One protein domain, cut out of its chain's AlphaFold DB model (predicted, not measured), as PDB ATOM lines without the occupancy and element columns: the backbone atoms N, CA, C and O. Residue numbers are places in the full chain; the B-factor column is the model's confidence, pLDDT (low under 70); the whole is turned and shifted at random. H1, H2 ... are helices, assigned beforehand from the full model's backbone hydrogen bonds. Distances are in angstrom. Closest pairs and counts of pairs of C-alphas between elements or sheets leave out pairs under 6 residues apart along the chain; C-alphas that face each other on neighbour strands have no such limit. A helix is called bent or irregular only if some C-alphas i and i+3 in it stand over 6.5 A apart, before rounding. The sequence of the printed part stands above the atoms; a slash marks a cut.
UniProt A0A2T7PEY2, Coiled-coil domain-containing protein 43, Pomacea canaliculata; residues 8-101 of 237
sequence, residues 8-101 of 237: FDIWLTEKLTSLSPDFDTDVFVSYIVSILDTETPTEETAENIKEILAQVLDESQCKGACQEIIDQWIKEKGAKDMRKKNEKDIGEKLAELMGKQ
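This is residues 8 to 101 of the 237 residues of the protein "Coiled-coil domain-containing protein 43" of Pomacea canaliculata (UniProt A0A2T7PEY2). This is a long straight helix with a small compact head at one end: the three short helices H1, H2 and H3 gather round the first part of H4, and residues 78 to 101 of H4 stick out from that head as a free arm. Within the head, H1 and H3 each pack on the first part of H4, apart from each other, while H2 lies across the head from the start of H4. The printed part has 94 residues with four named helices, in the order H1, H2, H3, H4, and no named strand; the class is all helix. The whole is only just loose, close to extended, with a radius of gyration of the C-alphas of 18.1 A. It spans 63 by 24 by 18 A, and the arm makes the length.

Begin with H1, residues 8 to 19, and go on to H2, residues 25 to 38: they touch, and their closest C-alphas, those of Thr 13 and Thr 25, are 5.8 A apart. Their lines stand at a steep tilt of 49 degrees, and they run opposite ways. Next look at H3, residues 43 to 54, which forms a helical hairpin with H2 at a shallow tilt of 11 degrees, opposite ways. The two only just touch, with 3 pairs of C-alphas within 8 A, through residues 32 to 36 of H2 and 45 to 49 of H3 alone; the closest C-alphas, those of Ile 32 and Ile 49, are 6.7 A apart. Then comes H4, residues 59 to 101, which touches H3 with its residues 62 to 70 alone. The closest C-alphas there are those of Leu 53 and Cys 62, 5.6 A apart, and the two helices run opposite ways at a steep tilt of 46 degrees. Farther along, residues 69 to 76 of H4 touch residues 8 to 12 of H1, with the closest C-alphas, those of Phe 8 and Glu 76, 7.1 A apart. H1 and H4 run opposite ways at a shallow tilt of 14 degrees. H2 and H4 are close but not clearly touching: their closest C-alphas, those of Leu 36 and Trp 73, are 7.8 A apart. H1 and H3 are apart. Of the four pairs of helices that touch, two are at a shallow tilt, a packing part aligned and part crossed. Look at the backbone O of residue i and N of residue i+4: in H1, H2 and H3 every such pair is within hydrogen-bond range, and in H4 38 of 39 are.

Find C-alpha 8 at (27.583, 3.698, -27.879); from there H1 runs 16.4 A to C-alpha 19. H2 goes from Thr 25 to Thr 38, 19.7 A, and H3 from Glu 43 to Ala 54, 16.0 A. H4 starts at C-alpha 59, (17.145, 22.644, -36.607), and runs 62.4 A to C-alpha 101 at (32.530, -37.758, -33.797). It is not bent.

The two C-alphas farthest apart are those of Asp 58 and Gln 101, at 63.5 A. Without residues 78 to 101, which stand free, the body of 70 residues spans 28 by 23 by 18 A, with a radius of gyration of 10.8 A. The printed part has no cut, and the three links, H1 to H2, H2 to H3 and H3 to H4, are tight. In the B-factor column the mean pLDDT of the printed part is 80.0; look for values under 70 at residues 39 to 41, 79 to 83, 85 to 86, 88 and 101.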
ATOM      1  N   PHE A   8      28.544   2.739 -27.348       86.56
ATOM      2  CA  PHE A   8      27.583   3.698 -27.879       86.56
ATOM      3  C   PHE A   8      27.242   4.821 -26.895       86.56
ATOM      4  O   PHE A   8      27.288   5.986 -27.275       86.56
ATOM      5  N   ASP A   9      26.942   4.494 -25.637       89.19
ATOM      6  CA  ASP A   9      26.511   5.458 -24.616       89.19
ATOM      7  C   ASP A   9      27.611   6.486 -24.335       89.19
ATOM      8  O   ASP A   9      27.345   7.682 -24.225       89.19
ATOM      9  N   ILE A  10      28.865   6.025 -24.273       89.19
ATOM     10  CA  ILE A  10      30.045   6.882 -24.080       89.19
ATOM     11  C   ILE A  10      30.206   7.832 -25.269       89.19
ATOM     12  O   ILE A  10      30.437   9.027 -25.088       89.19
ATOM     13  N   TRP A  11      30.049   7.313 -26.489       90.75
ATOM     14  CA  TRP A  11      30.125   8.121 -27.701       90.75
ATOM     15  C   TRP A  11      28.987   9.144 -27.782       90.75
ATOM     16  O   TRP A  11      29.231  10.302 -28.115       90.75
ATOM     17  N   LEU A  12      27.758   8.742 -27.452       88.31
ATOM     18  CA  LEU A  12      26.592   9.621 -27.465       88.31
ATOM     19  C   LEU A  12      26.752  10.737 -26.429       88.31
ATOM     20  O   LEU A  12      26.466  11.893 -26.726       88.31
ATOM     21  N   THR A  13      27.294  10.397 -25.259       88.69
ATOM     22  CA  THR A  13      27.646  11.355 -24.206       88.69
ATOM     23  C   THR A  13      28.635  12.396 -24.731       88.69
ATOM     24  O   THR A  13      28.354  13.591 -24.703       88.69
ATOM     25  N   GLU A  14      29.764  11.955 -25.291       88.06
ATOM     26  CA  GLU A  14      30.802  12.843 -25.829       88.06
ATOM     27  C   GLU A  14      30.283  13.703 -26.993       88.06
ATOM     28  O   GLU A  14      30.604  14.892 -27.083       88.06
ATOM     29  N   LYS A  15      29.441  13.132 -27.863       85.25
ATOM     30  CA  LYS A  15      28.827  13.834 -28.995       85.25
ATOM     31  C   LYS A  15      27.871  14.926 -28.515       85.25
ATOM     32  O   LYS A  15      27.976  16.050 -29.000       85.25
ATOM     33  N   LEU A  16      26.987  14.636 -27.560       83.38
ATOM     34  CA  LEU A  16      26.048  15.623 -27.017       83.38
ATOM     35  C   LEU A  16      26.783  16.737 -26.261       83.38
ATOM     36  O   LEU A  16      26.539  17.907 -26.546       83.38
ATOM     37  N   THR A  17      27.762  16.401 -25.414       85.31
ATOM     38  CA  THR A  17      28.585  17.400 -24.705       85.31
ATOM     39  C   THR A  17      29.416  18.267 -25.663       85.31
ATOM     40  O   THR A  17      29.611  19.455 -25.408       85.31
ATOM     41  N   SER A  18      29.892  17.706 -26.782       86.56
ATOM     42  CA  SER A  18      30.649  18.454 -27.801       86.56
ATOM     43  C   SER A  18      29.789  19.448 -28.582       86.56
ATOM     44  O   SER A  18      30.308  20.455 -29.064       86.56
ATOM     45  N   LEU A  19      28.499  19.151 -28.753       79.81
ATOM     46  CA  LEU A  19      27.562  20.008 -29.479       79.81
ATOM     47  C   LEU A  19      26.969  21.081 -28.564       79.81
ATOM     48  O   LEU A  19      26.811  22.227 -28.987       79.81
ATOM     49  N   SER A  20      26.647  20.734 -27.318       71.81
ATOM     50  CA  SER A  20      26.180  21.696 -26.319       71.81
ATOM     51  C   SER A  20      26.503  21.191 -24.909       71.81
ATOM     52  O   SER A  20      26.072  20.101 -24.535       71.81
ATOM     53  N   PRO A  21      27.215  21.973 -24.082       76.06
ATOM     54  CA  PRO A  21      27.498  21.592 -22.699       76.06
ATOM     55  C   PRO A  21      26.254  21.631 -21.792       76.06
ATOM     56  O   PRO A  21      26.323  21.164 -20.661       76.06
ATOM     57  N   ASP A  22      25.132  22.162 -22.288       73.62
ATOM     58  CA  ASP A  22      23.881  22.319 -21.539       73.62
ATOM     59  C   ASP A  22      22.988  21.064 -21.566       73.62
ATOM     60  O   ASP A  22      21.926  21.043 -20.945       73.62
ATOM     61  N   PHE A  23      23.388  20.006 -22.281       75.56
ATOM     62  CA  PHE A  23      22.637  18.753 -22.289       75.56
ATOM     63  C   PHE A  23      22.790  18.000 -20.965       75.56
ATOM     64  O   PHE A  23      23.901  17.615 -20.583       75.56
ATOM     65  N   ASP A  24      21.657  17.662 -20.340       84.00
ATOM     66  CA  ASP A  24      21.569  16.655 -19.274       84.00
ATOM     67  C   ASP A  24      21.885  15.268 -19.843       84.00
ATOM     68  O   ASP A  24      21.012  14.448 -20.145       84.00
ATOM     69  N   THR A  25      23.176  15.035 -20.045       83.25
ATOM     70  CA  THR A  25      23.676  13.985 -20.923       83.25
ATOM     71  C   THR A  25      23.209  12.605 -20.462       83.25
ATOM     72  O   THR A  25      22.776  11.809 -21.282       83.25
ATOM     73  N   ASP A  26      23.140  12.357 -19.156       83.12
ATOM     74  CA  ASP A  26      22.660  11.083 -18.613       83.12
ATOM     75  C   ASP A  26      21.170  10.810 -18.909       83.12
ATOM     76  O   ASP A  26      20.786   9.674 -19.206       83.12
ATOM     77  N   VAL A  27      20.313  11.836 -18.865       87.88
ATOM     78  CA  VAL A  27      18.868  11.696 -19.131       87.88
ATOM     79  C   VAL A  27      18.619  11.527 -20.627       87.88
ATOM     80  O   VAL A  27      17.873  10.637 -21.035       87.88
ATOM     81  N   PHE A  28      19.282  12.333 -21.459       85.12
ATOM     82  CA  PHE A  28      19.125  12.258 -22.911       85.12
ATOM     83  C   PHE A  28      19.736  10.982 -23.497       85.12
ATOM     84  O   PHE A  28      19.093  10.334 -24.319       85.12
ATOM     85  N   VAL A  29      20.927  10.573 -23.049       88.12
ATOM     86  CA  VAL A  29      21.566   9.322 -23.488       88.12
ATOM     87  C   VAL A  29      20.686   8.132 -23.131       88.12
ATOM     88  O   VAL A  29      20.368   7.335 -24.008       88.12
ATOM     89  N   SER A  30      20.224   8.033 -21.880       87.75
ATOM     90  CA  SER A  30      19.377   6.908 -21.459       87.75
ATOM     91  C   SER A  30      18.041   6.856 -22.205       87.75
ATOM     92  O   SER A  30      17.591   5.772 -22.582       87.75
ATOM     93  N   TYR A  31      17.424   8.009 -22.478       88.94
ATOM     94  CA  TYR A  31      16.169   8.072 -23.220       88.94
ATOM     95  C   TYR A  31      16.338   7.716 -24.704       88.94
ATOM     96  O   TYR A  31      15.593   6.881 -25.219       88.94
ATOM     97  N   ILE A  32      17.352   8.273 -25.376       87.44
ATOM     98  CA  ILE A  32      17.658   7.975 -26.785       87.44
ATOM     99  C   ILE A  32      18.015   6.494 -26.954       87.44
ATOM    100  O   ILE A  32      17.505   5.843 -27.864       87.44
ATOM    101  N   VAL A  33      18.833   5.936 -26.059       88.44
ATOM    102  CA  VAL A  33      19.185   4.507 -26.068       88.44
ATOM    103  C   VAL A  33      17.945   3.642 -25.861       88.44
ATOM    104  O   VAL A  33      17.759   2.673 -26.591       88.44
ATOM    105  N   SER A  34      17.051   4.015 -24.936       86.69
ATOM    106  CA  SER A  34      15.793   3.291 -24.734       86.69
ATOM    107  C   SER A  34      14.931   3.284 -25.996       86.69
ATOM    108  O   SER A  34      14.411   2.228 -26.342       86.69
ATOM    109  N   ILE A  35      14.790   4.423 -26.685       86.50
ATOM    110  CA  ILE A  35      14.032   4.518 -27.943       86.50
ATOM    111  C   ILE A  35      14.657   3.606 -29.002       86.50
ATOM    112  O   ILE A  35      13.959   2.789 -29.600       86.50
ATOM    113  N   LEU A  36      15.977   3.691 -29.182       83.81
ATOM    114  CA  LEU A  36      16.729   2.932 -30.184       83.81
ATOM    115  C   LEU A  36      16.786   1.419 -29.918       83.81
ATOM    116  O   LEU A  36      16.975   0.631 -30.852       83.81
ATOM    117  N   ASP A  37      16.656   0.994 -28.661       81.31
ATOM    118  CA  ASP A  37      16.552  -0.420 -28.301       81.31
ATOM    119  C   ASP A  37      15.135  -0.974 -28.468       81.31
ATOM    120  O   ASP A  37      14.985  -2.167 -28.755       81.31
ATOM    121  N   THR A  38      14.104  -0.137 -28.310       72.69
ATOM    122  CA  THR A  38      12.701  -0.551 -28.457       72.69
ATOM    123  C   THR A  38      12.187  -0.471 -29.888       72.69
ATOM    124  O   THR A  38      11.463  -1.369 -30.320       72.69
ATOM    125  N   GLU A  39      12.557   0.568 -30.632       62.94
ATOM    126  CA  GLU A  39      12.114   0.786 -32.004       62.94
ATOM    127  C   GLU A  39      13.243   0.438 -32.980       62.94
ATOM    128  O   GLU A  39      14.392   0.856 -32.846       62.94
ATOM    129  N   THR A  40      12.920  -0.371 -33.991       63.03
ATOM    130  CA  THR A  40      13.820  -0.632 -35.121       63.03
ATOM    131  C   THR A  40      14.224   0.690 -35.776       63.03
ATOM    132  O   THR A  40      13.346   1.536 -35.894       63.03
ATOM    133  N   PRO A  41      15.474   0.868 -36.255       64.88
ATOM    134  CA  PRO A  41      15.916   2.124 -36.865       64.88
ATOM    135  C   PRO A  41      15.094   2.413 -38.133       64.88
ATOM    136  O   PRO A  41      15.402   1.919 -39.220       64.88
ATOM    137  N   THR A  42      14.010   3.166 -37.970       70.12
ATOM    138  CA  THR A  42      13.033   3.549 -38.995       70.12
ATOM    139  C   THR A  42      12.906   5.069 -39.047       70.12
ATOM    140  O   THR A  42      13.360   5.780 -38.150       70.12
ATOM    141  N   GLU A  43      12.275   5.581 -40.101       70.62
ATOM    142  CA  GLU A  43      12.042   7.020 -40.294       70.62
ATOM    143  C   GLU A  43      11.285   7.666 -39.113       70.62
ATOM    144  O   GLU A  43      11.568   8.804 -38.754       70.62
ATOM    145  N   GLU A  44      10.423   6.910 -38.427       72.75
ATOM    146  CA  GLU A  44       9.702   7.350 -37.222       72.75
ATOM    147  C   GLU A  44      10.640   7.562 -36.019       72.75
ATOM    148  O   GLU A  44      10.560   8.589 -35.348       72.75
ATOM    149  N   THR A  45      11.611   6.663 -35.795       79.50
ATOM    150  CA  THR A  45      12.622   6.832 -34.729       79.50
ATOM    151  C   THR A  45      13.495   8.062 -34.948       79.50
ATOM    152  O   THR A  45      13.884   8.740 -33.996       79.50
ATOM    153  N   ALA A  46      13.779   8.369 -36.215       80.62
ATOM    154  CA  ALA A  46      14.573   9.525 -36.589       80.62
ATOM    155  C   ALA A  46      13.837  10.829 -36.292       80.62
ATOM    156  O   ALA A  46      14.443  11.770 -35.783       80.62
ATOM    157  N   GLU A  47      12.535  10.885 -36.563       82.12
ATOM    158  CA  GLU A  47      11.723  12.052 -36.224       82.12
ATOM    159  C   GLU A  47      11.534  12.189 -34.706       82.12
ATOM    160  O   GLU A  47      11.708  13.294 -34.197       82.12
ATOM    161  N   ASN A  48      11.337  11.094 -33.959       86.12
ATOM    162  CA  ASN A  48      11.254  11.124 -32.490       86.12
ATOM    163  C   ASN A  48      12.546  11.673 -31.854       86.12
ATOM    164  O   ASN A  48      12.514  12.598 -31.043       86.12
ATOM    165  N   ILE A  49      13.712  11.143 -32.249       86.12
ATOM    166  CA  ILE A  49      15.017  11.611 -31.750       86.12
ATOM    167  C   ILE A  49      15.267  13.059 -32.173       86.12
ATOM    168  O   ILE A  49      15.756  13.865 -31.384       86.12
ATOM    169  N   LYS A  50      14.907  13.420 -33.404       85.12
ATOM    170  CA  LYS A  50      15.031  14.790 -33.904       85.12
ATOM    171  C   LYS A  50      14.133  15.764 -33.146       85.12
ATOM    172  O   LYS A  50      14.590  16.870 -32.891       85.12
ATOM    173  N   GLU A  51      12.917  15.380 -32.765       86.44
ATOM    174  CA  GLU A  51      12.019  16.197 -31.940       86.44
ATOM    175  C   GLU A  51      12.625  16.456 -30.557       86.44
ATOM    176  O   GLU A  51      12.656  17.599 -30.101       86.44
ATOM    177  N   ILE A  52      13.189  15.420 -29.928       85.44
ATOM    178  CA  ILE A  52      13.865  15.522 -28.625       85.44
ATOM    179  C   ILE A  52      15.080  16.447 -28.715       85.44
ATOM    180  O   ILE A  52      15.267  17.319 -27.867       85.44
ATOM    181  N   LEU A  53      15.897  16.286 -29.758       82.69
ATOM    182  CA  LEU A  53      17.061  17.139 -29.975       82.69
ATOM    183  C   LEU A  53      16.644  18.577 -30.330       82.69
ATOM    184  O   LEU A  53      17.284  19.514 -29.862       82.69
ATOM    185  N   ALA A  54      15.547  18.778 -31.071       84.75
ATOM    186  CA  ALA A  54      15.053  20.094 -31.500       84.75
ATOM    187  C   ALA A  54      14.518  20.974 -30.368       84.75
ATOM    188  O   ALA A  54      14.369  22.178 -30.556       84.75
ATOM    189  N   GLN A  55      14.260  20.409 -29.187       79.62
ATOM    190  CA  GLN A  55      13.900  21.198 -28.007       79.62
ATOM    191  C   GLN A  55      15.083  21.983 -27.427       79.62
ATOM    192  O   GLN A  55      14.872  22.996 -26.764       79.62
ATOM    193  N   VAL A  56      16.312  21.515 -27.658       77.75
ATOM    194  CA  VAL A  56      17.535  22.073 -27.053       77.75
ATOM    195  C   VAL A  56      18.509  22.594 -28.110       77.75
ATOM    196  O   VAL A  56      19.301  23.492 -27.837       77.75
ATOM    197  N   LEU A  57      18.448  22.058 -29.327       79.44
ATOM    198  CA  LEU A  57      19.433  22.268 -30.375       79.44
ATOM    199  C   LEU A  57      18.773  22.831 -31.647       79.44
ATOM    200  O   LEU A  57      17.627  22.515 -31.967       79.44
ATOM    201  N   ASP A  58      19.500  23.669 -32.392       80.38
ATOM    202  CA  ASP A  58      18.991  24.289 -33.622       80.38
ATOM    203  C   ASP A  58      18.663  23.252 -34.713       80.38
ATOM    204  O   ASP A  58      19.376  22.257 -34.888       80.38
ATOM    205  N   GLU A  59      17.655  23.539 -35.548       70.12
ATOM    206  CA  GLU A  59      17.145  22.644 -36.607       70.12
ATOM    207  C   GLU A  59      18.238  22.076 -37.539       70.12
ATOM    208  O   GLU A  59      18.134  20.944 -38.023       70.12
ATOM    209  N   SER A  60      19.311  22.839 -37.776       73.69
ATOM    210  CA  SER A  60      20.438  22.420 -38.622       73.69
ATOM    211  C   SER A  60      21.338  21.364 -37.968       73.69
ATOM    212  O   SER A  60      21.811  20.451 -38.648       73.69
ATOM    213  N   GLN A  61      21.537  21.453 -36.654       75.25
ATOM    214  CA  GLN A  61      22.374  20.539 -35.882       75.25
ATOM    215  C   GLN A  61      21.572  19.313 -35.431       75.25
ATOM    216  O   GLN A  61      22.126  18.220 -35.374       75.25
ATOM    217  N   CYS A  62      20.257  19.447 -35.229       77.56
ATOM    218  CA  CYS A  62      19.358  18.329 -34.923       77.56
ATOM    219  C   CYS A  62      19.320  17.273 -36.013       77.56
ATOM    220  O   CYS A  62      19.407  16.082 -35.725       77.56
ATOM    221  N   LYS A  63      19.200  17.696 -37.276       77.00
ATOM    222  CA  LYS A  63      19.136  16.752 -38.394       77.00
ATOM    223  C   LYS A  63      20.464  16.011 -38.575       77.00
ATOM    224  O   LYS A  63      20.453  14.803 -38.785       77.00
ATOM    225  N   GLY A  64      21.589  16.724 -38.455       82.06
ATOM    226  CA  GLY A  64      22.927  16.131 -38.521       82.06
ATOM    227  C   GLY A  64      23.197  15.179 -37.354       82.06
ATOM    228  O   GLY A  64      23.586  14.036 -37.576       82.06
ATOM    229  N   ALA A  65      22.910  15.612 -36.125       83.12
ATOM    230  CA  ALA A  65      23.088  14.801 -34.926       83.12
ATOM    231  C   ALA A  65      22.200  13.550 -34.944       83.12
ATOM    232  O   ALA A  65      22.707  12.458 -34.723       83.12
ATOM    233  N   CYS A  66      20.912  13.678 -35.277       84.19
ATOM    234  CA  CYS A  66      20.003  12.535 -35.374       84.19
ATOM    235  C   CYS A  66      20.491  11.498 -36.400       84.19
ATOM    236  O   CYS A  66      20.570  10.308 -36.092       84.19
ATOM    237  N   GLN A  67      20.899  11.943 -37.594       85.19
ATOM    238  CA  GLN A  67      21.399  11.038 -38.628       85.19
ATOM    239  C   GLN A  67      22.700  10.336 -38.204       85.19
ATOM    240  O   GLN A  67      22.827   9.127 -38.377       85.19
ATOM    241  N   GLU A  68      23.633  11.059 -37.584       88.06
ATOM    242  CA  GLU A  68      24.866  10.467 -37.055       88.06
ATOM    243  C   GLU A  68      24.606   9.455 -35.928       88.06
ATOM    244  O   GLU A  68      25.265   8.417 -35.874       88.06
ATOM    245  N   ILE A  69      23.643   9.733 -35.042       88.38
ATOM    246  CA  ILE A  69      23.244   8.832 -33.949       88.38
ATOM    247  C   ILE A  69      22.701   7.519 -34.517       88.38
ATOM    248  O   ILE A  69      23.098   6.442 -34.069       88.38
ATOM    249  N   ILE A  70      21.851   7.592 -35.542       85.88
ATOM    250  CA  ILE A  70      21.290   6.413 -36.211       85.88
ATOM    251  C   ILE A  70      22.376   5.631 -36.952       85.88
ATOM    252  O   ILE A  70      22.456   4.409 -36.806       85.88
ATOM    253  N   ASP A  71      23.244   6.306 -37.705       87.69
ATOM    254  CA  ASP A  71      24.337   5.657 -38.436       87.69
ATOM    255  C   ASP A  71      25.289   4.927 -37.478       87.69
ATOM    256  O   ASP A  71      25.693   3.782 -37.723       87.69
ATOM    257  N   GLN A  72      25.619   5.561 -36.352       87.62
ATOM    258  CA  GLN A  72      26.460   4.967 -35.322       87.62
ATOM    259  C   GLN A  72      25.754   3.795 -34.622       87.62
ATOM    260  O   GLN A  72      26.388   2.762 -34.393       87.62
ATOM    261  N   TRP A  73      24.445   3.887 -34.371       86.81
ATOM    262  CA  TRP A  73      23.650   2.785 -33.820       86.81
ATOM    263  C   TRP A  73      23.598   1.579 -34.761       86.81
ATOM    264  O   TRP A  73      23.824   0.445 -34.337       86.81
ATOM    265  N   ILE A  74      23.381   1.802 -36.062       84.19
ATOM    266  CA  ILE A  74      23.388   0.747 -37.088       84.19
ATOM    267  C   ILE A  74      24.767   0.092 -37.167       84.19
ATOM    268  O   ILE A  74      24.874  -1.135 -37.245       84.19
ATOM    269  N   LYS A  75      25.839   0.887 -37.108       85.94
ATOM    270  CA  LYS A  75      27.217   0.387 -37.100       85.94
ATOM    271  C   LYS A  75      27.503  -0.465 -35.865       85.94
ATOM    272  O   LYS A  75      28.146  -1.512 -35.979       85.94
ATOM    273  N   GLU A  76      27.008  -0.059 -34.702       81.06
ATOM    274  CA  GLU A  76      27.233  -0.761 -33.441       81.06
ATOM    275  C   GLU A  76      26.359  -2.014 -33.291       81.06
ATOM    276  O   GLU A  76      26.870  -3.068 -32.903       81.06
ATOM    277  N   LYS A  77      25.088  -1.970 -33.713       78.69
ATOM    278  CA  LYS A  77      24.227  -3.161 -33.850       78.69
ATOM    279  C   LYS A  77      24.785  -4.120 -34.894       78.69
ATOM    280  O   LYS A  77      24.856  -5.312 -34.617       78.69
ATOM    281  N   GLY A  78      25.264  -3.631 -36.039       71.56
ATOM    282  CA  GLY A  78      25.924  -4.452 -37.056       71.56
ATOM    283  C   GLY A  78      27.181  -5.144 -36.520       71.56
ATOM    284  O   GLY A  78      27.382  -6.337 -36.747       71.56
ATOM    285  N   ALA A  79      28.002  -4.442 -35.734       67.62
ATOM    286  CA  ALA A  79      29.173  -5.024 -35.080       67.62
ATOM    287  C   ALA A  79      28.796  -6.058 -33.999       67.62
ATOM    288  O   ALA A  79      29.398  -7.138 -33.940       67.62
ATOM    289  N   LYS A  80      27.786  -5.767 -33.167       67.88
ATOM    290  CA  LYS A  80      27.281  -6.687 -32.132       67.88
ATOM    291  C   LYS A  80      26.622  -7.928 -32.745       67.88
ATOM    292  O   LYS A  80      26.863  -9.037 -32.268       67.88
ATOM    293  N   ASP A  81      25.858  -7.775 -33.822       66.06
ATOM    294  CA  ASP A  81      25.184  -8.881 -34.505       66.06
ATOM    295  C   ASP A  81      26.183  -9.773 -35.255       66.06
ATOM    296  O   ASP A  81      26.127 -10.997 -35.152       66.06
ATOM    297  N   MET A  82      27.212  -9.192 -35.883       57.62
ATOM    298  CA  MET A  82      28.325  -9.956 -36.467       57.62
ATOM    299  C   MET A  82      29.104 -10.752 -35.413       57.62
ATOM    300  O   MET A  82      29.470 -11.907 -35.648       57.62
ATOM    301  N   ARG A  83      29.330 -10.174 -34.225       64.56
ATOM    302  CA  ARG A  83      29.964 -10.882 -33.104       64.56
ATOM    303  C   ARG A  83      29.097 -12.049 -32.619       64.56
ATOM    304  O   ARG A  83      29.610 -13.156 -32.471       64.56
ATOM    305  N   LYS A  84      27.789 -11.831 -32.457       70.94
ATOM    306  CA  LYS A  84      26.828 -12.855 -32.014       70.94
ATOM    307  C   LYS A  84      26.612 -13.952 -33.063       70.94
ATOM    308  O   LYS A  84      26.454 -15.117 -32.707       70.94
ATOM    309  N   LYS A  85      26.652 -13.610 -34.353       67.56
ATOM    310  CA  LYS A  85      26.596 -14.565 -35.467       67.56
ATOM    311  C   LYS A  85      27.839 -15.448 -35.519       67.56
ATOM    312  O   LYS A  85      27.696 -16.656 -35.654       67.56
ATOM    313  N   ASN A  86      29.033 -14.878 -35.353       69.81
ATOM    314  CA  ASN A  86      30.273 -15.660 -35.288       69.81
ATOM    315  C   ASN A  86      30.304 -16.598 -34.072       69.81
ATOM    316  O   ASN A  86      30.788 -17.720 -34.174       69.81
ATOM    317  N   GLU A  87      29.765 -16.169 -32.931       74.31
ATOM    318  CA  GLU A  87      29.656 -17.008 -31.732       74.31
ATOM    319  C   GLU A  87      28.697 -18.191 -31.940       74.31
ATOM    320  O   GLU A  87      29.032 -19.330 -31.610       74.31
ATOM    321  N   LYS A  88      27.545 -17.948 -32.580       67.94
ATOM    322  CA  LYS A  88      26.613 -19.011 -32.984       67.94
ATOM    323  C   LYS A  88      27.211 -19.948 -34.038       67.94
ATOM    324  O   LYS A  88      27.068 -21.153 -33.894       67.94
ATOM    325  N   ASP A  89      27.932 -19.430 -35.032       83.31
ATOM    326  CA  ASP A  89      28.624 -20.223 -36.066       83.31
ATOM    327  C   ASP A  89      29.702 -21.145 -35.463       83.31
ATOM    328  O   ASP A  89      29.842 -22.294 -35.873       83.31
ATOM    329  N   ILE A  90      30.427 -20.700 -34.429       79.75
ATOM    330  CA  ILE A  90      31.354 -21.564 -33.676       79.75
ATOM    331  C   ILE A  90      30.588 -22.644 -32.897       79.75
ATOM    332  O   ILE A  90      31.018 -23.798 -32.882       79.75
ATOM    333  N   GLY A  91      29.458 -22.295 -32.274       85.06
ATOM    334  CA  GLY A  91      28.592 -23.243 -31.568       85.06
ATOM    335  C   GLY A  91      27.992 -24.306 -32.492       85.06
ATOM    336  O   GLY A  91      28.030 -25.492 -32.168       85.06
ATOM    337  N   GLU A  92      27.517 -23.905 -33.670       84.81
ATOM    338  CA  GLU A  92      27.022 -24.806 -34.715       84.81
ATOM    339  C   GLU A  92      28.142 -25.695 -35.254       84.81
ATOM    340  O   GLU A  92      27.963 -26.907 -35.336       84.81
ATOM    341  N   LYS A  93      29.333 -25.142 -35.519       86.44
ATOM    342  CA  LYS A  93      30.512 -25.930 -35.913       86.44
ATOM    343  C   LYS A  93      30.927 -26.931 -34.840       86.44
ATOM    344  O   LYS A  93      31.302 -28.050 -35.178       86.44
ATOM    345  N   LEU A  94      30.868 -26.561 -33.561       82.69
ATOM    346  CA  LEU A  94      31.180 -27.460 -32.450       82.69
ATOM    347  C   LEU A  94      30.134 -28.573 -32.331       82.69
ATOM    348  O   LEU A  94      30.504 -29.741 -32.226       82.69
ATOM    349  N   ALA A  95      28.846 -28.232 -32.408       85.12
ATOM    350  CA  ALA A  95      27.751 -29.198 -32.403       85.12
ATOM    351  C   ALA A  95      27.838 -30.154 -33.603       85.12
ATOM    352  O   ALA A  95      27.682 -31.366 -33.451       85.12
ATOM    353  N   GLU A  96      28.171 -29.633 -34.782       84.81
ATOM    354  CA  GLU A  96      28.388 -30.415 -35.995       84.81
ATOM    355  C   GLU A  96      29.598 -31.355 -35.848       84.81
ATOM    356  O   GLU A  96      29.536 -32.517 -36.252       84.81
ATOM    357  N   LEU A  97      30.694 -30.899 -35.239       82.81
ATOM    358  CA  LEU A  97      31.899 -31.706 -35.027       82.81
ATOM    359  C   LEU A  97      31.667 -32.805 -33.977       82.81
ATOM    360  O   LEU A  97      32.063 -33.949 -34.200       82.81
ATOM    361  N   MET A  98      30.946 -32.505 -32.893       73.12
ATOM    362  CA  MET A  98      30.538 -33.500 -31.895       73.12
ATOM    363  C   MET A  98      29.545 -34.520 -32.470       73.12
ATOM    364  O   MET A  98      29.692 -35.716 -32.218       73.12
ATOM    365  N   GLY A  99      28.598 -34.079 -33.304       74.12
ATOM    366  CA  GLY A  99      27.680 -34.967 -34.027       74.12
ATOM    367  C   GLY A  99      28.388 -35.865 -35.049       74.12
ATOM    368  O   GLY A  99      27.989 -37.008 -35.258       74.12
ATOM    369  N   LYS A 100      29.485 -35.389 -35.651       74.50
ATOM    370  CA  LYS A 100      30.335 -36.183 -36.558       74.50
ATOM    371  C   LYS A 100      31.257 -37.163 -35.826       74.50
ATOM    372  O   LYS A 100      31.631 -38.179 -36.407       74.50
ATOM    373  N   GLN A 101      31.638 -36.889 -34.577       62.31
ATOM    374  CA  GLN A 101      32.530 -37.758 -33.797       62.31
ATOM    375  C   GLN A 101      31.818 -38.924 -33.090       62.31
ATOM    376  O   GLN A 101      32.496 -39.813 -32.576       62.31
TER     377      GLN A 101